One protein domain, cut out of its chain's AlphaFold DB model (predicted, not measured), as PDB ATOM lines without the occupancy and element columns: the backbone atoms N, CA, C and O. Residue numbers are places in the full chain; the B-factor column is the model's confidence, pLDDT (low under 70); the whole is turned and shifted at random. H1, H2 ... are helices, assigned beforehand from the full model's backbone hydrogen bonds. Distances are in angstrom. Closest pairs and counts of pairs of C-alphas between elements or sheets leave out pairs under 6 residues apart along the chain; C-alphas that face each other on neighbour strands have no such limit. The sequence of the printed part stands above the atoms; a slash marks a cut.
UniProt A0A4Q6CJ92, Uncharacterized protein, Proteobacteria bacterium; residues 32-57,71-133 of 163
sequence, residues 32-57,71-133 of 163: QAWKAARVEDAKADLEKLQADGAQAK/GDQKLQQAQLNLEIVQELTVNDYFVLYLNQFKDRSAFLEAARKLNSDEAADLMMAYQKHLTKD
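AT A GLANCE: This is residues 32 to 57 and 71 to 133 of the 163 residues of an uncharacterized protein of Proteobacteria bacterium (UniProt A0A4Q6CJ92). What shape is this? H1 and H2, side by side and running opposite ways, make a long arm, with a loose head of H3, H4 and H5 at one end. What builds it? The printed part has 89 residues with five named helices, H1 to H5 in order, and is all helix. It is loose, radius of gyration of the C-alphas 17.1 A, spanning 52 by 30 by 23 A.

HOW THE PARTS SIT: What touches H1, residues 32 to 55? H2, residues 71 to 86, does, at a shallow tilt of 16 degrees, opposite ways; the closest C-alphas, of Ala 42 and Leu 82, are 5.2 A apart. What of the others? H5, residues 116 to 133, touches H3, residues 90 to 100, with residues 118 to 125 alone, about perpendicular at 87 degrees; the closest C-alphas, of Asn 91 and Leu 122, are 6.0 A apart. H4, residues 104 to 113, is close but not clearly touching H3, closest at C-alphas 98 and 107, 7.2 A. Are the backbones helical? Every O i to N i+4 pair is within hydrogen-bond range in H1, H2, H4 and H5, and 4 of 7 in H3.

IN THESE COORDINATES: Where does H1 begin? At C-alpha 32, (133.147, 157.630, 177.606); its length is 34.7 A. Where does H5 end? At C-alpha 133, (118.669, 134.189, 166.183), after 26.5 A.

THE WHOLE: Is anything cut? Residues 58 to 70 are not printed; C-alphas 57 and 71 are 11.8 A apart. Where is pLDDT under 70? At residues 54 to 57 and 133.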
ATOM      1  N   GLN A  32     132.720 157.281 176.244       97.19
ATOM      2  CA  GLN A  32     133.147 157.630 177.606       97.19
ATOM      3  C   GLN A  32     132.638 159.001 178.050       97.19
ATOM      4  O   GLN A  32     132.159 159.154 179.170       97.19
ATOM      5  N   ALA A  33     132.695 159.996 177.162       97.19
ATOM      6  CA  ALA A  33     132.223 161.345 177.466       97.19
ATOM      7  C   ALA A  33     130.705 161.368 177.688       97.19
ATOM      8  O   ALA A  33     130.218 162.010 178.614       97.19
ATOM      9  N   TRP A  34     129.955 160.642 176.856       97.44
ATOM     10  CA  TRP A  34     128.511 160.511 177.019       97.44
ATOM     11  C   TRP A  34     128.143 159.777 178.315       97.44
ATOM     12  O   TRP A  34     127.291 160.255 179.064       97.44
ATOM     13  N   LYS A  35     128.807 158.653 178.617       97.75
ATOM     14  CA  LYS A  35     128.577 157.886 179.848       97.75
ATOM     15  C   LYS A  35     128.910 158.714 181.087       97.75
ATOM     16  O   LYS A  35     128.115 158.745 182.021       97.75
ATOM     17  N   ALA A  36     130.035 159.431 181.079       98.06
ATOM     18  CA  ALA A  36     130.425 160.322 182.169       98.06
ATOM     19  C   ALA A  36     129.363 161.400 182.431       98.06
ATOM     20  O   ALA A  36     128.943 161.558 183.575       98.06
ATOM     21  N   ALA A  37     128.866 162.058 181.377       97.81
ATOM     22  CA  ALA A  37     127.792 163.044 181.500       97.81
ATOM     23  C   ALA A  37     126.515 162.430 182.102       97.81
ATOM     24  O   ALA A  37     125.916 163.005 183.003       97.81
ATOM     25  N   ARG A  38     126.127 161.218 181.678       97.94
ATOM     26  CA  ARG A  38     124.959 160.524 182.250       97.94
ATOM     27  C   ARG A  38     125.143 160.191 183.728       97.94
ATOM     28  O   ARG A  38     124.197 160.325 184.501       97.94
ATOM     29  N   VAL A  39     126.333 159.736 184.120       98.19
ATOM     30  CA  VAL A  39     126.654 159.441 185.526       98.19
ATOM     31  C   VAL A  39     126.570 160.713 186.366       98.19
ATOM     32  O   VAL A  39     126.069 160.670 187.486       98.19
ATOM     33  N   GLU A  40     127.064 161.832 185.842       98.19
ATOM     34  CA  GLU A  40     127.000 163.132 186.507       98.19
ATOM     35  C   GLU A  40     125.553 163.608 186.685       98.19
ATOM     36  O   GLU A  40     125.163 163.922 187.810       98.19
ATOM     37  N   ASP A  41     124.732 163.537 185.632       97.38
ATOM     38  CA  ASP A  41     123.299 163.854 185.694       97.38
ATOM     39  C   ASP A  41     122.585 163.017 186.775       97.38
ATOM     40  O   ASP A  41     121.874 163.551 187.630       97.38
ATOM     41  N   ALA A  42     122.822 161.700 186.799       97.44
ATOM     42  CA  ALA A  42     122.200 160.796 187.769       97.44
ATOM     43  C   ALA A  42     122.652 161.063 189.217       97.44
ATOM     44  O   ALA A  42     121.858 160.928 190.152       97.44
ATOM     45  N   LYS A  43     123.918 161.456 189.423       97.62
ATOM     46  CA  LYS A  43     124.422 161.873 190.742       97.62
ATOM     47  C   LYS A  43     123.761 163.166 191.200       97.62
ATOM     48  O   LYS A  43     123.303 163.223 192.338       97.62
ATOM     49  N   ALA A  44     123.662 164.162 190.320       97.12
ATOM     50  CA  ALA A  44     123.025 165.437 190.635       97.12
ATOM     51  C   ALA A  44     121.547 165.255 191.030       97.12
ATOM     52  O   ALA A  44     121.085 165.845 192.010       97.12
ATOM     53  N   ASP A  45     120.816 164.384 190.329       94.81
ATOM     54  CA  ASP A  45     119.432 164.040 190.672       94.81
ATOM     55  C   ASP A  45     119.317 163.381 192.054       94.81
ATOM     56  O   ASP A  45     118.423 163.708 192.844       94.81
ATOM     57  N   LEU A  46     120.236 162.467 192.373       94.94
ATOM     58  CA  LEU A  46     120.281 161.784 193.663       94.94
ATOM     59  C   LEU A  46     120.617 162.750 194.806       94.94
ATOM     60  O   LEU A  46     119.945 162.723 195.838       94.94
ATOM     61  N   GLU A  47     121.604 163.626 194.621       94.88
ATOM     62  CA  GLU A  47     121.981 164.653 195.598       94.88
ATOM     63  C   GLU A  47     120.827 165.619 195.872       94.88
ATOM     64  O   GLU A  47     120.517 165.913 197.029       94.88
ATOM     65  N   LYS A  48     120.126 166.052 194.820       93.75
ATOM     66  CA  LYS A  48     118.948 166.911 194.945       93.75
ATOM     67  C   LYS A  48     117.848 166.248 195.776       93.75
ATOM     68  O   LYS A  48     117.324 166.861 196.702       93.75
ATOM     69  N   LEU A  49     117.529 164.982 195.498       92.31
ATOM     70  CA  LEU A  49     116.509 164.244 196.251       92.31
ATOM     71  C   LEU A  49     116.916 163.996 197.708       92.31
ATOM     72  O   LEU A  49     116.061 164.011 198.596       92.31
ATOM     73  N   GLN A  50     118.206 163.787 197.975       90.81
ATOM     74  CA  GLN A  50     118.724 163.677 199.339       90.81
ATOM     75  C   GLN A  50     118.628 165.003 200.097       90.81
ATOM     76  O   GLN A  50     118.225 165.006 201.261       90.81
ATOM     77  N   ALA A  51     118.948 166.123 199.447       89.69
ATOM     78  CA  ALA A  51     118.815 167.454 200.032       89.69
ATOM     79  C   ALA A  51     117.347 167.787 200.351       89.69
ATOM     80  O   ALA A  51     117.044 168.220 201.465       89.69
ATOM     81  N   ASP A  52     116.431 167.499 199.422       84.75
ATOM     82  CA  ASP A  52     114.987 167.678 199.612       84.75
ATOM     83  C   ASP A  52     114.458 166.802 200.768       84.75
ATOM     84  O   ASP A  52     113.659 167.251 201.594       84.75
ATOM     85  N   GLY A  53     114.942 165.559 200.880       77.94
ATOM     86  CA  GLY A  53     114.604 164.646 201.977       77.94
ATOM     87  C   GLY A  53     115.171 165.070 203.338       77.94
ATOM     88  O   GLY A  53     114.514 164.892 204.363       77.94
ATOM     89  N   ALA A  54     116.364 165.674 203.366       65.00
ATOM     90  CA  ALA A  54     116.988 166.190 204.585       65.00
ATOM     91  C   ALA A  54     116.277 167.442 205.128       65.00
ATOM     92  O   ALA A  54     116.198 167.620 206.346       65.00
ATOM     93  N   GLN A  55     115.726 168.282 204.245       62.47
ATOM     94  CA  GLN A  55     114.914 169.443 204.628       62.47
ATOM     95  C   GLN A  55     113.502 169.055 205.098       62.47
ATOM     96  O   GLN A  55     112.880 169.800 205.852       62.47
ATOM     97  N   ALA A  56     113.015 167.867 204.731       60.00
ATOM     98  CA  ALA A  56     111.704 167.345 205.120       60.00
ATOM     99  C   ALA A  56     111.682 166.620 206.489       60.00
ATOM    100  O   ALA A  56     110.811 165.780 206.737       60.00
ATOM    101  N   LYS A  57     112.632 166.904 207.395       58.22
ATOM    102  CA  LYS A  57     112.674 166.275 208.728       58.22
ATOM    103  C   LYS A  57     111.497 166.776 209.604       58.22
ATOM    104  O   LYS A  57     111.205 167.968 209.591       58.22
ATOM    105  N   GLY A  71     108.628 159.961 198.811       78.69
ATOM    106  CA  GLY A  71     110.011 160.446 198.824       78.69
ATOM    107  C   GLY A  71     111.021 159.300 198.814       78.69
ATOM    108  O   GLY A  71     111.909 159.286 197.967       78.69
ATOM    109  N   ASP A  72     110.813 158.291 199.663       83.25
ATOM    110  CA  ASP A  72     111.682 157.107 199.726       83.25
ATOM    111  C   ASP A  72     111.684 156.338 198.397       83.25
ATOM    112  O   ASP A  72     112.738 155.921 197.925       83.25
ATOM    113  N   GLN A  73     110.522 156.217 197.738       88.88
ATOM    114  CA  GLN A  73     110.422 155.582 196.416       88.88
ATOM    115  C   GLN A  73     111.226 156.328 195.343       88.88
ATOM    116  O   GLN A  73     111.889 155.702 194.519       88.88
ATOM    117  N   LYS A  74     111.188 157.667 195.342       90.25
ATOM    118  CA  LYS A  74     111.957 158.480 194.386       90.25
ATOM    119  C   LYS A  74     113.458 158.352 194.611       90.25
ATOM    120  O   LYS A  74     114.207 158.268 193.645       90.25
ATOM    121  N   LEU A  75     113.885 158.320 195.870       91.56
ATOM    122  CA  LEU A  75     115.292 158.179 196.229       91.56
ATOM    123  C   LEU A  75     115.832 156.795 195.840       91.56
ATOM    124  O   LEU A  75     116.905 156.709 195.249       91.56
ATOM    125  N   GLN A  76     115.058 155.732 196.079       92.94
ATOM    126  CA  GLN A  76     115.385 154.382 195.605       92.94
ATOM    127  C   GLN A  76     115.467 154.315 194.077       92.94
ATOM    128  O   GLN A  76     116.405 153.737 193.533       92.94
ATOM    129  N   GLN A  77     114.525 154.945 193.369       94.44
ATOM    130  CA  GLN A  77     114.567 154.999 191.908       94.44
ATOM    131  C   GLN A  77     115.803 155.750 191.400       94.44
ATOM    132  O   GLN A  77     116.425 155.308 190.439       94.44
ATOM    133  N   ALA A  78     116.184 156.862 192.031       94.81
ATOM    134  CA  ALA A  78     117.381 157.611 191.651       94.81
ATOM    135  C   ALA A  78     118.672 156.812 191.897       94.81
ATOM    136  O   ALA A  78     119.577 156.847 191.068       94.81
ATOM    137  N   GLN A  79     118.736 156.040 192.987       96.12
ATOM    138  CA  GLN A  79     119.841 155.109 193.248       96.12
ATOM    139  C   GLN A  79     119.939 154.032 192.167       96.12
ATOM    140  O   GLN A  79     121.017 153.824 191.614       96.12
ATOM    141  N   LEU A  80     118.811 153.409 191.815       96.88
ATOM    142  CA  LEU A  80     118.760 152.419 190.741       96.88
ATOM    143  C   LEU A  80     119.153 153.029 189.389       96.88
ATOM    144  O   LEU A  80     119.891 152.419 188.625       96.88
ATOM    145  N   ASN A  81     118.696 154.246 189.090       95.75
ATOM    146  CA  ASN A  81     119.070 154.938 187.859       95.75
ATOM    147  C   ASN A  81     120.582 155.175 187.791       95.75
ATOM    148  O   ASN A  81     121.178 154.977 186.736       95.75
ATOM    149  N   LEU A  82     121.208 155.572 188.903       97.44
ATOM    150  CA  LEU A  82     122.656 155.746 188.971       97.44
ATOM    151  C   LEU A  82     123.398 154.424 188.724       97.44
ATOM    152  O   LEU A  82     124.378 154.421 187.985       97.44
ATOM    153  N   GLU A  83     122.922 153.317 189.294       97.50
ATOM    154  CA  GLU A  83     123.479 151.978 189.060       97.50
ATOM    155  C   GLU A  83     123.369 151.573 187.581       97.50
ATOM    156  O   GLU A  83     124.373 151.253 186.950       97.50
ATOM    157  N   ILE A  84     122.180 151.705 186.982       97.19
ATOM    158  CA  ILE A  84     121.952 151.411 185.558       97.19
ATOM    159  C   ILE A  84     122.888 152.239 184.672       97.19
ATOM    160  O   ILE A  84     123.476 151.726 183.721       97.19
ATOM    161  N   VAL A  85     123.039 153.528 184.975       97.31
ATOM    162  CA  VAL A  85     123.873 154.434 184.183       97.31
ATOM    163  C   VAL A  85     125.368 154.090 184.293       97.31
ATOM    164  O   VAL A  85     126.111 154.231 183.317       97.31
ATOM    165  N   GLN A  86     125.826 153.602 185.449       97.12
ATOM    166  CA  GLN A  86     127.203 153.126 185.627       97.12
ATOM    167  C   GLN A  86     127.495 151.855 184.826       97.12
ATOM    168  O   GLN A  86     128.619 151.684 184.355       97.12
ATOM    169  N   GLU A  87     126.485 151.024 184.589       97.19
ATOM    170  CA  GLU A  87     126.594 149.781 183.819       97.19
ATOM    171  C   GLU A  87     126.362 149.971 182.309       97.19
ATOM    172  O   GLU A  87     126.425 149.009 181.547       97.19
ATOM    173  N   LEU A  88     126.146 151.209 181.836       97.38
ATOM    174  CA  LEU A  88     125.954 151.475 180.406       97.38
ATOM    175  C   LEU A  88     127.129 150.961 179.575       97.38
ATOM    176  O   LEU A  88     128.298 151.251 179.861       97.38
ATOM    177  N   THR A  89     126.789 150.252 178.507       97.06
ATOM    178  CA  THR A  89     127.729 149.646 177.569       97.06
ATOM    179  C   THR A  89     127.844 150.464 176.284       97.06
ATOM    180  O   THR A  89     127.038 151.357 176.002       97.06
ATOM    181  N   VAL A  90     128.839 150.128 175.456       96.88
ATOM    182  CA  VAL A  90     128.994 150.720 174.118       96.88
ATOM    183  C   VAL A  90     127.741 150.476 173.274       96.88
ATOM    184  O   VAL A  90     127.298 151.373 172.564       96.88
ATOM    185  N   ASN A  91     127.111 149.304 173.386       95.88
ATOM    186  CA  ASN A  91     125.867 149.011 172.675       95.88
ATOM    187  C   ASN A  91     124.737 149.981 173.073       95.88
ATOM    188  O   ASN A  91     124.059 150.527 172.202       95.88
ATOM    189  N   ASP A  92     124.585 150.270 174.369       96.25
ATOM    190  CA  ASP A  92     123.572 151.213 174.860       96.25
ATOM    191  C   ASP A  92     123.810 152.628 174.334       96.25
ATOM    192  O   ASP A  92     122.865 153.337 174.007       96.25
ATOM    193  N   TYR A  93     125.068 153.034 174.171       96.81
ATOM    194  CA  TYR A  93     125.409 154.308 173.543       96.81
ATOM    195  C   TYR A  93     124.926 154.399 172.088       96.81
ATOM    196  O   TYR A  93     124.344 155.417 171.696       96.81
ATOM    197  N   PHE A  94     125.074 153.334 171.296       94.25
ATOM    198  CA  PHE A  94     124.548 153.316 169.927       94.25
ATOM    199  C   PHE A  94     123.011 153.372 169.899       94.25
ATOM    200  O   PHE A  94     122.434 154.081 169.073       94.25
ATOM    201  N   VAL A  95     122.343 152.672 170.818       93.44
ATOM    202  CA  VAL A  95     120.873 152.589 170.857       93.44
ATOM    203  C   VAL A  95     120.226 153.849 171.441       93.44
ATOM    204  O   VAL A  95     119.218 154.325 170.917       93.44
ATOM    205  N   LEU A  96     120.781 154.397 172.523       95.25
ATOM    206  CA  LEU A  96     120.173 155.487 173.289       95.25
ATOM    207  C   LEU A  96     120.618 156.865 172.805       95.25
ATOM    208  O   LEU A  96     119.790 157.769 172.718       95.25
ATOM    209  N   TYR A  97     121.905 157.041 172.497       95.50
ATOM    210  CA  TYR A  97     122.446 158.336 172.083       95.50
ATOM    211  C   TYR A  97     122.498 158.467 170.569       95.50
ATOM    212  O   TYR A  97     121.965 159.431 170.024       95.50
ATOM    213  N   LEU A  98     123.093 157.502 169.860       94.19
ATOM    214  CA  LEU A  98     123.295 157.673 168.419       94.19
ATOM    215  C   LEU A  98     122.008 157.597 167.592       94.19
ATOM    216  O   LEU A  98     121.949 158.185 166.515       94.19
ATOM    217  N   ASN A  99     120.950 156.971 168.110       93.12
ATOM    218  CA  ASN A  99     119.649 156.887 167.437       93.12
ATOM    219  C   ASN A  99     118.996 158.263 167.165       93.12
ATOM    220  O   ASN A  99     118.152 158.406 166.268       93.12
ATOM    221  N   GLN A 100     119.395 159.302 167.908       93.12
ATOM    222  CA  GLN A 100     118.930 160.667 167.659       93.12
ATOM    223  C   GLN A 100     119.508 161.257 166.357       93.12
ATOM    224  O   GLN A 100     118.897 162.144 165.766       93.12
ATOM    225  N   PHE A 101     120.651 160.749 165.882       92.88
ATOM    226  CA  PHE A 101     121.273 161.175 164.632       92.88
ATOM    227  C   PHE A 101     120.774 160.312 163.471       92.88
ATOM    228  O   PHE A 101     120.613 159.097 163.592       92.88
ATOM    229  N   LYS A 102     120.521 160.943 162.321       90.19
ATOM    230  CA  LYS A 102     120.087 160.250 161.092       90.19
ATOM    231  C   LYS A 102     121.200 160.128 160.058       90.19
ATOM    232  O   LYS A 102     121.140 159.260 159.192       90.19
ATOM    233  N   ASP A 103     122.235 160.950 160.186       91.69
ATOM    234  CA  ASP A 103     123.306 161.027 159.206       91.69
ATOM    235  C   ASP A 103     124.402 160.001 159.469       91.69
ATOM    236  O   ASP A 103     124.918 159.865 160.579       91.69
ATOM    237  N   ARG A 104     124.846 159.336 158.397       92.44
ATOM    238  CA  ARG A 104     125.970 158.391 158.440       92.44
ATOM    239  C   ARG A 104     127.260 159.034 158.966       92.44
ATOM    240  O   ARG A 104     128.081 158.343 159.564       92.44
ATOM    241  N   SER A 105     127.451 160.334 158.744       93.44
ATOM    242  CA  SER A 105     128.608 161.084 159.244       93.44
ATOM    243  C   SER A 105     128.723 161.023 160.767       93.44
ATOM    244  O   SER A 105     129.829 160.829 161.267       93.44
ATOM    245  N   ALA A 106     127.602 161.090 161.491       92.81
ATOM    246  CA  ALA A 106     127.581 161.016 162.946       92.81
ATOM    247  C   ALA A 106     128.075 159.653 163.458       92.81
ATOM    248  O   ALA A 106     128.893 159.580 164.372       92.81
ATOM    249  N   PHE A 107     127.654 158.567 162.804       93.56
ATOM    250  CA  PHE A 107     128.122 157.215 163.121       93.56
ATOM    251  C   PHE A 107     129.610 157.026 162.810       93.56
ATOM    252  O   PHE A 107     130.315 156.367 163.569       93.56
ATOM    253  N   LEU A 108     130.111 157.616 161.720       94.81
ATOM    254  CA  LEU A 108     131.543 157.588 161.405       94.81
ATOM    255  C   LEU A 108     132.367 158.367 162.431       94.81
ATOM    256  O   LEU A 108     133.456 157.932 162.797       94.81
ATOM    257  N   GLU A 109     131.871 159.517 162.883       94.81
ATOM    258  CA  GLU A 109     132.530 160.296 163.928       94.81
ATOM    259  C   GLU A 109     132.552 159.532 165.256       94.81
ATOM    260  O   GLU A 109     133.610 159.435 165.874       94.81
ATOM    261  N   ALA A 110     131.429 158.927 165.650       94.94
ATOM    262  CA  ALA A 110     131.362 158.064 166.824       94.94
ATOM    263  C   ALA A 110     132.352 156.897 166.733       94.94
ATOM    264  O   ALA A 110     133.131 156.684 167.656       94.94
ATOM    265  N   ALA A 111     132.384 156.194 165.596       94.56
ATOM    266  CA  ALA A 111     133.290 155.070 165.373       94.56
ATOM    267  C   ALA A 111     134.770 155.475 165.473       94.56
ATOM    268  O   ALA A 111     135.577 154.716 165.994       94.56
ATOM    269  N   ARG A 112     135.133 156.687 165.027       95.81
ATOM    270  CA  ARG A 112     136.499 157.227 165.172       95.81
ATOM    271  C   ARG A 112     136.884 157.538 166.619       95.81
ATOM    272  O   ARG A 112     138.071 157.645 166.903       95.81
ATOM    273  N   LYS A 113     135.903 157.744 167.500       96.44
ATOM    274  CA  LYS A 113     136.109 158.059 168.920       96.44
ATOM    275  C   LYS A 113     136.101 156.819 169.816       96.44
ATOM    276  O   LYS A 113     136.371 156.968 171.003       96.44
ATOM    277  N   LEU A 114     135.797 155.638 169.270       96.56
ATOM    278  CA  LEU A 114     135.911 154.379 170.001       96.56
ATOM    279  C   LEU A 114     137.378 153.977 170.138       96.56
ATOM    280  O   LEU A 114     138.155 154.087 169.185       96.56
ATOM    281  N   ASN A 115     137.745 153.474 171.311       96.62
ATOM    282  CA  ASN A 115     139.011 152.768 171.480       96.62
ATOM    283  C   ASN A 115     138.898 151.296 171.025       96.62
ATOM    284  O   ASN A 115     137.825 150.818 170.650       96.62
ATOM    285  N   SER A 116     140.026 150.581 171.017       97.31
ATOM    286  CA  SER A 116     140.087 149.186 170.559       97.31
ATOM    287  C   SER A 116     139.201 148.246 171.372       97.31
ATOM    288  O   SER A 116     138.564 147.369 170.792       97.31
ATOM    289  N   ASP A 117     139.149 148.443 172.686       97.06
ATOM    290  CA  ASP A 117     138.429 147.565 173.607       97.06
ATOM    291  C   ASP A 117     136.920 147.777 173.448       97.06
ATOM    292  O   ASP A 117     136.165 146.827 173.276       97.06
ATOM    293  N   GLU A 118     136.491 149.035 173.347       97.06
ATOM    294  CA  GLU A 118     135.102 149.413 173.073       97.06
ATOM    295  C   GLU A 118     134.611 148.888 171.720       97.06
ATOM    296  O   GLU A 118     133.471 148.432 171.589       97.06
ATOM    297  N   ALA A 119     135.465 148.951 170.695       96.38
ATOM    298  CA  ALA A 119     135.153 148.395 169.389       96.38
ATOM    299  C   ALA A 119     135.030 146.864 169.451       96.38
ATOM    300  O   ALA A 119     134.099 146.306 168.869       96.38
ATOM    301  N   ALA A 120     135.925 146.188 170.177       96.81
ATOM    302  CA  ALA A 120     135.861 144.743 170.377       96.81
ATOM    303  C   ALA A 120     134.577 144.331 171.112       96.81
ATOM    304  O   ALA A 120     133.868 143.442 170.636       96.81
ATOM    305  N   ASP A 121     134.222 145.024 172.195       95.56
ATOM    306  CA  ASP A 121     132.988 144.793 172.951       95.56
ATOM    307  C   ASP A 121     131.745 144.944 172.068       95.56
ATOM    308  O   ASP A 121     130.843 144.101 172.098       95.56
ATOM    309  N   LEU A 122     131.711 145.982 171.224       94.88
ATOM    310  CA  LEU A 122     130.626 146.196 170.270       94.88
ATOM    311  C   LEU A 122     130.529 145.051 169.249       94.88
ATOM    312  O   LEU A 122     129.433 144.554 168.978       94.88
ATOM    313  N   MET A 123     131.661 144.599 168.697       94.81
ATOM    314  CA  MET A 123     131.685 143.477 167.752       94.81
ATOM    315  C   MET A 123     131.253 142.161 168.411       94.81
ATOM    316  O   MET A 123     130.500 141.394 167.809       94.81
ATOM    317  N   MET A 124     131.662 141.916 169.658       94.31
ATOM    318  CA  MET A 124     131.231 140.751 170.434       94.31
ATOM    319  C   MET A 124     129.733 140.791 170.745       94.31
ATOM    320  O   MET A 124     129.056 139.767 170.637       94.31
ATOM    321  N   ALA A 125     129.193 141.957 171.112       92.06
ATOM    322  CA  ALA A 125     127.759 142.133 171.320       92.06
ATOM    323  C   ALA A 125     126.981 141.811 170.035       92.06
ATOM    324  O   ALA A 125     126.040 141.018 170.062       92.06
ATOM    325  N   TYR A 126     127.429 142.335 168.893       91.81
ATOM    326  CA  TYR A 126     126.814 142.056 167.597       91.81
ATOM    327  C   TYR A 126     126.858 140.564 167.219       91.81
ATOM    328  O   TYR A 126     125.843 139.998 166.813       91.81
ATOM    329  N   GLN A 127     127.999 139.894 167.420       93.19
ATOM    330  CA  GLN A 127     128.135 138.454 167.172       93.19
ATOM    331  C   GLN A 127     127.143 137.625 168.006       93.19
ATOM    332  O   GLN A 127     126.529 136.686 167.489       93.19
ATOM    333  N   LYS A 128     126.960 137.973 169.286       90.12
ATOM    334  CA  LYS A 128     125.989 137.309 170.173       90.12
ATOM    335  C   LYS A 128     124.553 137.466 169.668       90.12
ATOM    336  O   LYS A 128     123.777 136.520 169.755       90.12
ATOM    337  N   HIS A 129     124.200 138.627 169.115       86.81
ATOM    338  CA  HIS A 129     122.872 138.845 168.538       86.81
ATOM    339  C   HIS A 129     122.633 137.988 167.289       86.81
ATOM    340  O   HIS A 129     121.614 137.312 167.212       86.81
ATOM    341  N   LEU A 130     123.595 137.933 166.362       88.94
ATOM    342  CA  LEU A 130     123.466 137.120 165.145       88.94
ATOM    343  C   LEU A 130     123.357 135.612 165.421       88.94
ATOM    344  O   LEU A 130     122.659 134.891 164.711       88.94
ATOM    345  N   THR A 131     124.074 135.125 166.432       85.62
ATOM    346  CA  THR A 131     124.103 133.693 166.778       85.62
ATOM    347  C   THR A 131     122.850 133.252 167.526       85.62
ATOM    348  O   THR A 131     122.320 132.181 167.238       85.62
ATOM    349  N   LYS A 132     122.313 134.098 168.413       80.44
ATOM    350  CA  LYS A 132     121.075 133.817 169.153       80.44
ATOM    351  C   LYS A 132     119.869 133.587 168.235       80.44
ATOM    352  O   LYS A 132     119.064 132.697 168.501       80.44
ATOM    353  N   ASP A 133     119.767 134.341 167.143       68.50
ATOM    354  CA  ASP A 133     118.669 134.189 166.183       68.50
ATOM    355  C   ASP A 133     118.789 132.892 165.355       68.50
ATOM    356  O   ASP A 133     117.777 132.335 164.935       68.50
TER     357      ASP A 133